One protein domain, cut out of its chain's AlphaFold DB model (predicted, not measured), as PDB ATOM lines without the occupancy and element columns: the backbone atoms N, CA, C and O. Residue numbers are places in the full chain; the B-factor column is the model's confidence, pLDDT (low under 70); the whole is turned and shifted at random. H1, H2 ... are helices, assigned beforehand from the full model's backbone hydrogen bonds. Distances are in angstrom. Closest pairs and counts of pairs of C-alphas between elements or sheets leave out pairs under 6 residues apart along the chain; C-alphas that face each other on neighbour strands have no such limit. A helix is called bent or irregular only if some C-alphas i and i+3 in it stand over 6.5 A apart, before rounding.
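What this domain is: This is residues 8 to 75 and 93 to 111 of the 115 residues of the protein "Hypothetical protein" of Meloidogyne enterolobii (UniProt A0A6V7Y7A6). The shape is long and open, with H1 at one end of its length and H2 and H3 toward the other end, on separate sides. A stretch without a named helix, residues 28 to 46, runs from H1 past the length of H2, bowing out around Val 39, before the chain folds back through H2; residues 62 to 75 then fold back again toward the cut. The printed part has 87 residues with three named helices, in the order H1, H2, H3, and no named strand; its class is all helix, with under half of the residues, 42 of 87, in named elements. The whole is extended, with a radius of gyration of the C-alphas of 20.1 A, and the outline is a rod spanning 63 by 30 by 23 A.

Where its parts are: H2, residues 47 to 61, measures 20.8 A from first to last C-alpha, from Lys 47 at (-13.262, 25.702, 11.774) to Glu 61 at (-12.097, 32.721, -7.786). H3, residues 95 to 109, has as many residues and measures 19.8 A; its last C-alpha, Phe 109, is at (-11.313, 9.335, -3.861). H1, residues 16 to 27, measures 16.9 A and begins with Pro 16 at (1.396, 24.132, -40.058).

How they stand to each other: H2 touches no helix. H2 and H3 are apart, with no C-alpha of the one within 8 A of the other; their centres are at y 30.510 and y 11.195. H1 is apart from H2 and from H3; its centre is at z -34.009, while those of H2 and H3 are at z 2.508 and z 6.250. Residues 11 to 17 stand free, and so do residues 23 to 28, of which 23 to 27 belong to H1. In H1 and H2 every O i to N i+4 pair is within hydrogen-bond range; in H3 it is 9 of 11. H3 is neither bent nor irregular, but only just: C-alphas 97 and 100 are 6.2 A apart.

The domain as a whole: The two C-alphas farthest apart, those of Ser 14 and Asp 94, are 63.6 A from each other. Without the stretches that stand free, the body has 74 residues and spans 57 by 28 by 23 A. H1 and H2 are joined by a long link of 19 residues. Residues 76 to 92 are cut out and not printed, in the link from H2 to H3; across the cut the C-alphas of Trp 75 and Asn 93 are 17.8 A apart. The mean pLDDT of the printed part of this model is 88.4; residues 29 to 30 and 110 to 111 are under 70.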
ATOM      1  N   GLU A   8       4.219  33.791 -33.334       84.81
ATOM      2  CA  GLU A   8       4.548  34.293 -34.676       84.81
ATOM      3  C   GLU A   8       6.012  34.732 -34.838       84.81
ATOM      4  O   GLU A   8       6.521  34.810 -35.957       84.81
ATOM      5  N   LYS A   9       6.691  35.051 -33.728       85.12
ATOM      6  CA  LYS A   9       8.114  35.422 -33.701       85.12
ATOM      7  C   LYS A   9       9.024  34.202 -33.542       85.12
ATOM      8  O   LYS A   9      10.225  34.318 -33.775       85.12
ATOM      9  N   LEU A  10       8.468  33.065 -33.121       86.94
ATOM     10  CA  LEU A  10       9.188  31.820 -32.853       86.94
ATOM     11  C   LEU A  10       9.147  30.846 -34.030       86.94
ATOM     12  O   LEU A  10      10.098  30.098 -34.245       86.94
ATOM     13  N   LEU A  11       8.042  30.841 -34.772       89.25
ATOM     14  CA  LEU A  11       7.777  29.857 -35.812       89.25
ATOM     15  C   LEU A  11       7.963  30.438 -37.215       89.25
ATOM     16  O   LEU A  11       7.789  31.631 -37.471       89.25
ATOM     17  N   ILE A  12       8.284  29.560 -38.165       91.50
ATOM     18  CA  ILE A  12       8.296  29.912 -39.584       91.50
ATOM     19  C   ILE A  12       6.846  30.139 -40.019       91.50
ATOM     20  O   ILE A  12       5.979  29.313 -39.761       91.50
ATOM     21  N   LYS A  13       6.567  31.234 -40.734       87.69
ATOM     22  CA  LYS A  13       5.191  31.611 -41.122       87.69
ATOM     23  C   LYS A  13       4.426  30.537 -41.905       87.69
ATOM     24  O   LYS A  13       3.202  30.515 -41.857       87.69
ATOM     25  N   SER A  14       5.130  29.691 -42.655       91.06
ATOM     26  CA  SER A  14       4.547  28.594 -43.436       91.06
ATOM     27  C   SER A  14       4.372  27.298 -42.642       91.06
ATOM     28  O   SER A  14       3.886  26.318 -43.201       91.06
ATOM     29  N   ASP A  15       4.812  27.259 -41.385       92.06
ATOM     30  CA  ASP A  15       4.712  26.072 -40.548       92.06
ATOM     31  C   ASP A  15       3.234  25.767 -40.234       92.06
ATOM     32  O   ASP A  15       2.506  26.666 -39.798       92.06
ATOM     33  N   PRO A  16       2.754  24.526 -40.428       90.81
ATOM     34  CA  PRO A  16       1.396  24.132 -40.058       90.81
ATOM     35  C   PRO A  16       1.018  24.447 -38.600       90.81
ATOM     36  O   PRO A  16      -0.150  24.737 -38.332       90.81
ATOM     37  N   LEU A  17       1.984  24.457 -37.671       91.38
ATOM     38  CA  LEU A  17       1.768  24.802 -36.262       91.38
ATOM     39  C   LEU A  17       1.274  26.238 -36.071       91.38
ATOM     40  O   LEU A  17       0.489  26.480 -35.157       91.38
ATOM     41  N   MET A  18       1.643  27.171 -36.957       90.56
ATOM     42  CA  MET A  18       1.140  28.550 -36.912       90.56
ATOM     43  C   MET A  18      -0.384  28.598 -37.001       90.56
ATOM     44  O   MET A  18      -1.032  29.353 -36.278       90.56
ATOM     45  N   ARG A  19      -0.968  27.780 -37.885       88.69
ATOM     46  CA  ARG A  19      -2.422  27.717 -38.055       88.69
ATOM     47  C   ARG A  19      -3.085  27.094 -36.833       88.69
ATOM     48  O   ARG A  19      -4.113  27.603 -36.399       88.69
ATOM     49  N   THR A  20      -2.510  26.014 -36.307       88.62
ATOM     50  CA  THR A  20      -3.044  25.323 -35.130       88.62
ATOM     51  C   THR A  20      -3.036  26.232 -33.908       88.62
ATOM     52  O   THR A  20      -4.089  26.413 -33.313       88.62
ATOM     53  N   MET A  21      -1.908  26.878 -33.595       86.94
ATOM     54  CA  MET A  21      -1.805  27.790 -32.447       86.94
ATOM     55  C   MET A  21      -2.746  28.986 -32.579       86.94
ATOM     56  O   MET A  21      -3.410  29.355 -31.617       86.94
ATOM     57  N   LYS A  22      -2.860  29.563 -33.783       87.31
ATOM     58  CA  LYS A  22      -3.821  30.640 -34.030       87.31
ATOM     59  C   LYS A  22      -5.258  30.187 -33.771       87.31
ATOM     60  O   LYS A  22      -5.988  30.862 -33.059       87.31
ATOM     61  N   MET A  23      -5.651  29.044 -34.335       88.81
ATOM     62  CA  MET A  23      -6.979  28.473 -34.105       88.81
ATOM     63  C   MET A  23      -7.221  28.164 -32.628       88.81
ATOM     64  O   MET A  23      -8.331  28.356 -32.154       88.81
ATOM     65  N   GLU A  24      -6.209  27.674 -31.918       86.38
ATOM     66  CA  GLU A  24      -6.322  27.342 -30.505       86.38
ATOM     67  C   GLU A  24      -6.563  28.594 -29.659       86.38
ATOM     68  O   GLU A  24      -7.523  28.633 -28.901       86.38
ATOM     69  N   ILE A  25      -5.786  29.657 -29.880       83.69
ATOM     70  CA  ILE A  25      -5.969  30.953 -29.211       83.69
ATOM     71  C   ILE A  25      -7.334  31.576 -29.549       83.69
ATOM     72  O   ILE A  25      -7.993  32.124 -28.667       83.69
ATOM     73  N   ASP A  26      -7.768  31.488 -30.812       84.69
ATOM     74  CA  ASP A  26      -9.030  32.077 -31.280       84.69
ATOM     75  C   ASP A  26     -10.275  31.307 -30.779       84.69
ATOM     76  O   ASP A  26     -11.366  31.876 -30.710       84.69
ATOM     77  N   LEU A  27     -10.150  30.006 -30.480       85.00
ATOM     78  CA  LEU A  27     -11.279  29.138 -30.113       85.00
ATOM     79  C   LEU A  27     -11.316  28.774 -28.624       85.00
ATOM     80  O   LEU A  27     -12.403  28.635 -28.059       85.00
ATOM     81  N   PHE A  28     -10.161  28.609 -27.982       78.25
ATOM     82  CA  PHE A  28     -10.051  28.220 -26.580       78.25
ATOM     83  C   PHE A  28      -9.702  29.437 -25.732       78.25
ATOM     84  O   PHE A  28      -8.552  29.721 -25.421       78.25
ATOM     85  N   HIS A  29     -10.744  30.142 -25.298       68.56
ATOM     86  CA  HIS A  29     -10.615  31.237 -24.332       68.56
ATOM     87  C   HIS A  29     -10.435  30.754 -22.878       68.56
ATOM     88  O   HIS A  29     -10.395  31.572 -21.960       68.56
ATOM     89  N   GLY A  30     -10.389  29.437 -22.649       66.62
ATOM     90  CA  GLY A  30     -10.085  28.860 -21.342       66.62
ATOM     91  C   GLY A  30      -8.582  28.920 -21.108       66.62
ATOM     92  O   GLY A  30      -7.830  28.328 -21.874       66.62
ATOM     93  N   GLY A  31      -8.151  29.663 -20.089       71.56
ATOM     94  CA  GLY A  31      -6.743  29.707 -19.698       71.56
ATOM     95  C   GLY A  31      -6.235  28.357 -19.187       71.56
ATOM     96  O   GLY A  31      -7.014  27.438 -18.929       71.56
ATOM     97  N   ASP A  32      -4.920  28.267 -19.005       79.50
ATOM     98  CA  ASP A  32      -4.281  27.085 -18.430       79.50
ATOM     99  C   ASP A  32      -4.805  26.779 -17.021       79.50
ATOM    100  O   ASP A  32      -5.112  27.676 -16.227       79.50
ATOM    101  N   GLN A  33      -4.848  25.490 -16.680       85.12
ATOM    102  CA  GLN A  33      -5.102  25.062 -15.311       85.12
ATOM    103  C   GLN A  33      -3.898  25.412 -14.430       85.12
ATOM    104  O   GLN A  33      -2.764  25.030 -14.717       85.12
ATOM    105  N   ILE A  34      -4.157  26.112 -13.327       88.12
ATOM    106  CA  ILE A  34      -3.142  26.450 -12.328       88.12
ATOM    107  C   ILE A  34      -3.386  25.606 -11.080       88.12
ATOM    108  O   ILE A  34      -4.480  25.611 -10.518       88.12
ATOM    109  N   GLU A  35      -2.346  24.919 -10.615       91.06
ATOM    110  CA  GLU A  35      -2.364  24.197  -9.345       91.06
ATOM    111  C   GLU A  35      -1.738  25.055  -8.238       91.06
ATOM    112  O   GLU A  35      -0.597  25.511  -8.345       91.06
ATOM    113  N   ILE A  36      -2.478  25.269  -7.148       89.56
ATOM    114  CA  ILE A  36      -2.015  26.049  -5.995       89.56
ATOM    115  C   ILE A  36      -1.767  25.103  -4.823       89.56
ATOM    116  O   ILE A  36      -2.698  24.558  -4.232       89.56
ATOM    117  N   ALA A  37      -0.498  24.940  -4.449       90.69
ATOM    118  CA  ALA A  37      -0.093  24.129  -3.306       90.69
ATOM    119  C   ALA A  37       0.207  24.999  -2.074       90.69
ATOM    120  O   ALA A  37       1.031  25.915  -2.117       90.69
ATOM    121  N   ILE A  38      -0.413  24.675  -0.936       89.88
ATOM    122  CA  ILE A  38      -0.155  25.348   0.345       89.88
ATOM    123  C   ILE A  38       0.928  24.575   1.103       89.88
ATOM    124  O   ILE A  38       0.656  23.569   1.752       89.88
ATOM    125  N   VAL A  39       2.168  25.065   1.043       88.50
ATOM    126  CA  VAL A  39       3.358  24.379   1.594       88.50
ATOM    127  C   VAL A  39       3.272  24.139   3.109       88.50
ATOM    128  O   VAL A  39       3.753  23.128   3.611       88.50
ATOM    129  N   ARG A  40       2.666  25.066   3.857       91.06
ATOM    130  CA  ARG A  40       2.446  24.949   5.308       91.06
ATOM    131  C   ARG A  40       0.954  25.003   5.589       91.06
ATOM    132  O   ARG A  40       0.449  26.024   6.052       91.06
ATOM    133  N   ALA A  41       0.257  23.931   5.223       90.38
ATOM    134  CA  ALA A  41      -1.183  23.836   5.415       90.38
ATOM    135  C   ALA A  41      -1.541  24.052   6.900       90.38
ATOM    136  O   ALA A  41      -0.896  23.458   7.773       90.38
ATOM    137  N   PRO A  42      -2.527  24.915   7.206       93.69
ATOM    138  CA  PRO A  42      -2.972  25.113   8.577       93.69
ATOM    139  C   PRO A  42      -3.687  23.860   9.094       93.69
ATOM    140  O   PRO A  42      -3.999  22.935   8.339       93.69
ATOM    141  N   ASN A  43      -3.979  23.824  10.395       93.81
ATOM    142  CA  ASN A  43      -4.749  22.724  10.957       93.81
ATOM    143  C   ASN A  43      -6.218  22.798  10.502       93.81
ATOM    144  O   ASN A  43      -7.046  23.458  11.130       93.81
ATOM    145  N   MET A  44      -6.542  22.062   9.440       92.69
ATOM    146  CA  MET A  44      -7.881  22.005   8.845       92.69
ATOM    147  C   MET A  44      -8.925  21.303   9.728       92.69
ATOM    148  O   MET A  44     -10.107  21.321   9.383       92.69
ATOM    149  N   SER A  45      -8.544  20.741  10.885       91.94
ATOM    150  CA  SER A  45      -9.501  20.271  11.896       91.94
ATOM    151  C   SER A  45     -10.210  21.425  12.613       91.94
ATOM    152  O   SER A  45     -11.295  21.231  13.163       91.94
ATOM    153  N   LEU A  46      -9.645  22.636  12.566       94.25
ATOM    154  CA  LEU A  46     -10.210  23.839  13.170       94.25
ATOM    155  C   LEU A  46     -11.094  24.593  12.175       94.25
ATOM    156  O   LEU A  46     -10.666  24.913  11.066       94.25
ATOM    157  N   LYS A  47     -12.308  24.951  12.604       94.69
ATOM    158  CA  LYS A  47     -13.262  25.702  11.774       94.69
ATOM    159  C   LYS A  47     -12.685  27.013  11.244       94.69
ATOM    160  O   LYS A  47     -12.804  27.297  10.058       94.69
ATOM    161  N   ILE A  48     -12.005  27.762  12.108       95.88
ATOM    162  CA  ILE A  48     -11.427  29.065  11.760       95.88
ATOM    163  C   ILE A  48     -10.397  28.972  10.628       95.88
ATOM    164  O   ILE A  48     -10.359  29.822   9.743       95.88
ATOM    165  N   GLU A  49      -9.595  27.906  10.602       95.56
ATOM    166  CA  GLU A  49      -8.616  27.699   9.537       95.56
ATOM    167  C   GLU A  49      -9.299  27.264   8.235       95.56
ATOM    168  O   GLU A  49      -8.925  27.737   7.162       95.56
ATOM    169  N   ARG A  50     -10.359  26.443   8.308       95.19
ATOM    170  CA  ARG A  50     -11.184  26.104   7.134       95.19
ATOM    171  C   ARG A  50     -11.829  27.341   6.514       95.19
ATOM    172  O   ARG A  50     -11.794  27.499   5.297       95.19
ATOM    173  N   GLU A  51     -12.392  28.227   7.332       96.25
ATOM    174  CA  GLU A  51     -12.971  29.502   6.886       96.25
ATOM    175  C   GLU A  51     -11.917  30.400   6.229       96.25
ATOM    176  O   GLU A  51     -12.161  30.978   5.170       96.25
ATOM    177  N   ARG A  52     -10.713  30.463   6.803       96.19
ATOM    178  CA  ARG A  52      -9.599  31.223   6.232       96.19
ATOM    179  C   ARG A  52      -9.163  30.688   4.866       96.19
ATOM    180  O   ARG A  52      -8.929  31.483   3.959       96.19
ATOM    181  N   ILE A  53      -9.062  29.366   4.708       95.88
ATOM    182  CA  ILE A  53      -8.741  28.752   3.412       95.88
ATOM    183  C   ILE A  53      -9.877  28.961   2.406       95.88
ATOM    184  O   ILE A  53      -9.593  29.284   1.258       95.88
ATOM    185  N   ASN A  54     -11.145  28.856   2.816       95.81
ATOM    186  CA  ASN A  54     -12.280  29.181   1.945       95.81
ATOM    187  C   ASN A  54     -12.188  30.613   1.413       95.81
ATOM    188  O   ASN A  54     -12.323  30.822   0.213       95.81
ATOM    189  N   LYS A  55     -11.880  31.582   2.280       96.25
ATOM    190  CA  LYS A  55     -11.713  32.975   1.864       96.25
ATOM    191  C   LYS A  55     -10.568  33.153   0.862       96.25
ATOM    192  O   LYS A  55     -10.725  33.878  -0.110       96.25
ATOM    193  N   LEU A  56      -9.440  32.471   1.068       94.88
ATOM    194  CA  LEU A  56      -8.330  32.474   0.107       94.88
ATOM    195  C   LEU A  56      -8.776  31.942  -1.264       94.88
ATOM    196  O   LEU A  56      -8.442  32.527  -2.289       94.88
ATOM    197  N   VAL A  57      -9.531  30.840  -1.286       95.00
ATOM    198  CA  VAL A  57     -10.072  30.269  -2.528       95.00
ATOM    199  C   VAL A  57     -11.032  31.251  -3.200       95.00
ATOM    200  O   VAL A  57     -10.905  31.490  -4.396       95.00
ATOM    201  N   GLU A  58     -11.934  31.877  -2.443       95.62
ATOM    202  CA  GLU A  58     -12.839  32.913  -2.959       95.62
ATOM    203  C   GLU A  58     -12.072  34.110  -3.538       95.62
ATOM    204  O   GLU A  58     -12.460  34.650  -4.571       95.62
ATOM    205  N   GLU A  59     -10.969  34.527  -2.915       95.19
ATOM    206  CA  GLU A  59     -10.116  35.593  -3.448       95.19
ATOM    207  C   GLU A  59      -9.539  35.214  -4.820       95.19
ATOM    208  O   GLU A  59      -9.599  36.041  -5.728       95.19
ATOM    209  N   PHE A  60      -9.074  33.971  -5.010       93.50
ATOM    210  CA  PHE A  60      -8.617  33.470  -6.317       93.50
ATOM    211  C   PHE A  60      -9.747  33.362  -7.346       93.50
ATOM    212  O   PHE A  60      -9.569  33.762  -8.497       93.50
ATOM    213  N   GLU A  61     -10.913  32.866  -6.931       93.44
ATOM    214  CA  GLU A  61     -12.097  32.721  -7.786       93.44
ATOM    215  C   GLU A  61     -12.599  34.076  -8.328       93.44
ATOM    216  O   GLU A  61     -13.256  34.112  -9.366       93.44
ATOM    217  N   ASN A  62     -12.287  35.189  -7.656       94.50
ATOM    218  CA  ASN A  62     -12.715  36.538  -8.043       94.50
ATOM    219  C   ASN A  62     -11.650  37.349  -8.811       94.50
ATOM    220  O   ASN A  62     -11.891  38.514  -9.142       94.50
ATOM    221  N   ILE A  63     -10.477  36.778  -9.101       91.88
ATOM    222  CA  ILE A  63      -9.438  37.465  -9.885       91.88
ATOM    223  C   ILE A  63      -9.914  37.620 -11.342       91.88
ATOM    224  O   ILE A  63     -10.523  36.697 -11.892       91.88
ATOM    225  N   PRO A  64      -9.612  38.751 -12.014       88.31
ATOM    226  CA  PRO A  64      -9.823  38.879 -13.452       88.31
ATOM    227  C   PRO A  64      -9.219  37.693 -14.219       88.31
ATOM    228  O   PRO A  64      -8.120  37.247 -13.901       88.31
ATOM    229  N   TYR A  65      -9.924  37.208 -15.243       83.81
ATOM    230  CA  TYR A  65      -9.525  36.061 -16.078       83.81
ATOM    231  C   TYR A  65      -9.617  34.677 -15.413       83.81
ATOM    232  O   TYR A  65      -9.342  33.678 -16.074       83.81
ATOM    233  N   CYS A  66     -10.059  34.580 -14.155       86.88
ATOM    234  CA  CYS A  66     -10.461  33.297 -13.586       86.88
ATOM    235  C   CYS A  66     -11.838  32.877 -14.134       86.88
ATOM    236  O   CYS A  66     -12.737  33.705 -14.289       86.88
ATOM    237  N   ILE A  67     -12.035  31.573 -14.368       87.00
ATOM    238  CA  ILE A  67     -13.363  30.984 -14.657       87.00
ATOM    239  C   ILE A  67     -14.286  31.099 -13.425       87.00
ATOM    240  O   ILE A  67     -15.513  31.019 -13.524       87.00
ATOM    241  N   GLY A  68     -13.690  31.315 -12.251       89.19
ATOM    242  CA  GLY A  68     -14.361  31.457 -10.974       89.19
ATOM    243  C   GLY A  68     -14.747  30.118 -10.364       89.19
ATOM    244  O   GLY A  68     -14.177  29.065 -10.667       89.19
ATOM    245  N   LYS A  69     -15.749  30.159  -9.487       91.31
ATOM    246  CA  LYS A  69     -16.150  29.034  -8.634       91.31
ATOM    247  C   LYS A  69     -16.452  27.733  -9.379       91.31
ATOM    248  O   LYS A  69     -16.178  26.656  -8.858       91.31
ATOM    249  N   ASN A  70     -16.994  27.832 -10.591       86.44
ATOM    250  CA  ASN A  70     -17.369  26.672 -11.404       86.44
ATOM    251  C   ASN A  70     -16.162  25.947 -12.017       86.44
ATOM    252  O   ASN A  70     -16.281  24.775 -12.349       86.44
ATOM    253  N   GLY A  71     -15.029  26.636 -12.183       86.88
ATOM    254  CA  GLY A  71     -13.787  26.059 -12.704       86.88
ATOM    255  C   GLY A  71     -12.766  25.720 -11.620       86.88
ATOM    256  O   GLY A  71     -11.640  25.363 -11.942       86.88
ATOM    257  N   THR A  72     -13.124  25.879 -10.342       91.50
ATOM    258  CA  THR A  72     -12.197  25.706  -9.221       91.50
ATOM    259  C   THR A  72     -12.406  24.359  -8.545       91.50
ATOM    260  O   THR A  72     -13.437  24.115  -7.914       91.50
ATOM    261  N   GLU A  73     -11.390  23.505  -8.629       90.19
ATOM    262  CA  GLU A  73     -11.334  22.235  -7.912       90.19
ATOM    263  C   GLU A  73     -10.790  22.458  -6.498       90.19
ATOM    264  O   GLU A  73      -9.641  22.854  -6.301       90.19
ATOM    265  N   PHE A  74     -11.621  22.200  -5.486       92.81
ATOM    266  CA  PHE A  74     -11.247  22.411  -4.092       92.81
ATOM    267  C   PHE A  74     -11.776  21.300  -3.183       92.81
ATOM    268  O   PHE A  74     -12.979  21.172  -2.952       92.81
ATOM    269  N   TRP A  75     -10.853  20.518  -2.619       91.38
ATOM    270  CA  TRP A  75     -11.157  19.282  -1.891       91.38
ATOM    271  C   TRP A  75     -12.146  19.457  -0.730       91.38
ATOM    272  O   TRP A  75     -12.970  18.579  -0.498       91.38
ATOM    273  N   ASN A  93     -15.126  21.054  14.848       82.94
ATOM    274  CA  ASN A  93     -13.915  20.860  15.661       82.94
ATOM    275  C   ASN A  93     -13.752  19.460  16.281       82.94
ATOM    276  O   ASN A  93     -12.993  19.307  17.241       82.94
ATOM    277  N   ASP A  94     -14.414  18.435  15.746       90.88
ATOM    278  CA  ASP A  94     -14.235  17.060  16.201       90.88
ATOM    279  C   ASP A  94     -13.253  16.265  15.317       90.88
ATOM    280  O   ASP A  94     -13.051  16.531  14.129       90.88
ATOM    281  N   ASN A  95     -12.629  15.255  15.922       90.31
ATOM    282  CA  ASN A  95     -11.636  14.414  15.259       90.31
ATOM    283  C   ASN A  95     -12.253  13.422  14.255       90.31
ATOM    284  O   ASN A  95     -11.594  13.039  13.286       90.31
ATOM    285  N   TRP A  96     -13.490  12.976  14.485       92.19
ATOM    286  CA  TRP A  96     -14.144  11.988  13.634       92.19
ATOM    287  C   TRP A  96     -14.545  12.580  12.292       92.19
ATOM    288  O   TRP A  96     -14.263  11.946  11.279       92.19
ATOM    289  N   SER A  97     -15.101  13.790  12.259       93.12
ATOM    290  CA  SER A  97     -15.430  14.455  10.995       93.12
ATOM    291  C   SER A  97     -14.152  14.880  10.269       93.12
ATOM    292  O   SER A  97     -13.874  14.434   9.158       93.12
ATOM    293  N   TRP A  98     -13.300  15.681  10.911       94.31
ATOM    294  CA  TRP A  98     -12.296  16.454  10.168       94.31
ATOM    295  C   TRP A  98     -10.921  15.808  10.023       94.31
ATOM    296  O   TRP A  98     -10.147  16.246   9.177       94.31
ATOM    297  N   ASN A  99     -10.621  14.763  10.796       93.19
ATOM    298  CA  ASN A  99      -9.378  14.005  10.636       93.19
ATOM    299  C   ASN A  99      -9.672  12.608  10.095       93.19
ATOM    300  O   ASN A  99      -9.213  12.249   9.012       93.19
ATOM    301  N   ARG A 100     -10.464  11.810  10.824       92.62
ATOM    302  CA  ARG A 100     -10.750  10.424  10.430       92.62
ATOM    303  C   ARG A 100     -11.638  10.355   9.188       92.62
ATOM    304  O   ARG A 100     -11.330   9.586   8.282       92.62
ATOM    305  N   GLY A 101     -12.698  11.155   9.147       92.31
ATOM    306  CA  GLY A 101     -13.651  11.225   8.044       92.31
ATOM    307  C   GLY A 101     -12.991  11.710   6.763       92.31
ATOM    308  O   GLY A 101     -13.090  11.036   5.743       92.31
ATOM    309  N   VAL A 102     -12.235  12.809   6.835       92.19
ATOM    310  CA  VAL A 102     -11.428  13.304   5.707       92.19
ATOM    311  C   VAL A 102     -10.410  12.260   5.247       92.19
ATOM    312  O   VAL A 102     -10.284  12.036   4.048       92.19
ATOM    313  N   TYR A 103      -9.710  11.583   6.165       91.81
ATOM    314  CA  TYR A 103      -8.759  10.529   5.800       91.81
ATOM    315  C   TYR A 103      -9.439   9.375   5.052       91.81
ATOM    316  O   TYR A 103      -8.981   8.994   3.978       91.81
ATOM    317  N   GLU A 104     -10.544   8.834   5.564       90.56
ATOM    318  CA  GLU A 104     -11.245   7.731   4.893       90.56
ATOM    319  C   GLU A 104     -11.885   8.170   3.571       90.56
ATOM    320  O   GLU A 104     -11.747   7.468   2.571       90.56
ATOM    321  N   TRP A 105     -12.485   9.365   3.517       89.75
ATOM    322  CA  TRP A 105     -12.955   9.964   2.265       89.75
ATOM    323  C   TRP A 105     -11.816  10.091   1.250       89.75
ATOM    324  O   TRP A 105     -11.946   9.643   0.111       89.75
ATOM    325  N   SER A 106     -10.658  10.603   1.674       88.19
ATOM    326  CA  SER A 106      -9.499  10.738   0.797       88.19
ATOM    327  C   SER A 106      -9.052   9.388   0.248       88.19
ATOM    328  O   SER A 106      -8.646   9.327  -0.896       88.19
ATOM    329  N   ARG A 107      -9.191   8.277   0.981       86.62
ATOM    330  CA  ARG A 107      -8.830   6.943   0.472       86.62
ATOM    331  C   ARG A 107      -9.803   6.402  -0.569       86.62
ATOM    332  O   ARG A 107      -9.377   5.647  -1.438       86.62
ATOM    333  N   LEU A 108     -11.078   6.774  -0.483       80.81
ATOM    334  CA  LEU A 108     -12.087   6.417  -1.484       80.81
ATOM    335  C   LEU A 108     -11.853   7.170  -2.799       80.81
ATOM    336  O   LEU A 108     -12.019   6.596  -3.872       80.81
ATOM    337  N   PHE A 109     -11.434   8.436  -2.710       70.00
ATOM    338  CA  PHE A 109     -11.313   9.335  -3.861       70.00
ATOM    339  C   PHE A 109      -9.869   9.612  -4.317       70.00
ATOM    340  O   PHE A 109      -9.680  10.153  -5.401       70.00
ATOM    341  N   ALA A 110      -8.837   9.175  -3.584       52.84
ATOM    342  CA  ALA A 110      -7.418   9.404  -3.913       52.84
ATOM    343  C   ALA A 110      -6.982   8.821  -5.267       52.84
ATOM    344  O   ALA A 110      -5.911   9.170  -5.758       52.84
ATOM    345  N   PHE A 111      -7.793   7.950  -5.875       48.88
ATOM    346  CA  PHE A 111      -7.501   7.323  -7.167       48.88
ATOM    347  C   PHE A 111      -8.545   7.598  -8.253       48.88
ATOM    348  O   PHE A 111      -8.337   7.209  -9.399       48.88
TER     349      PHE A 111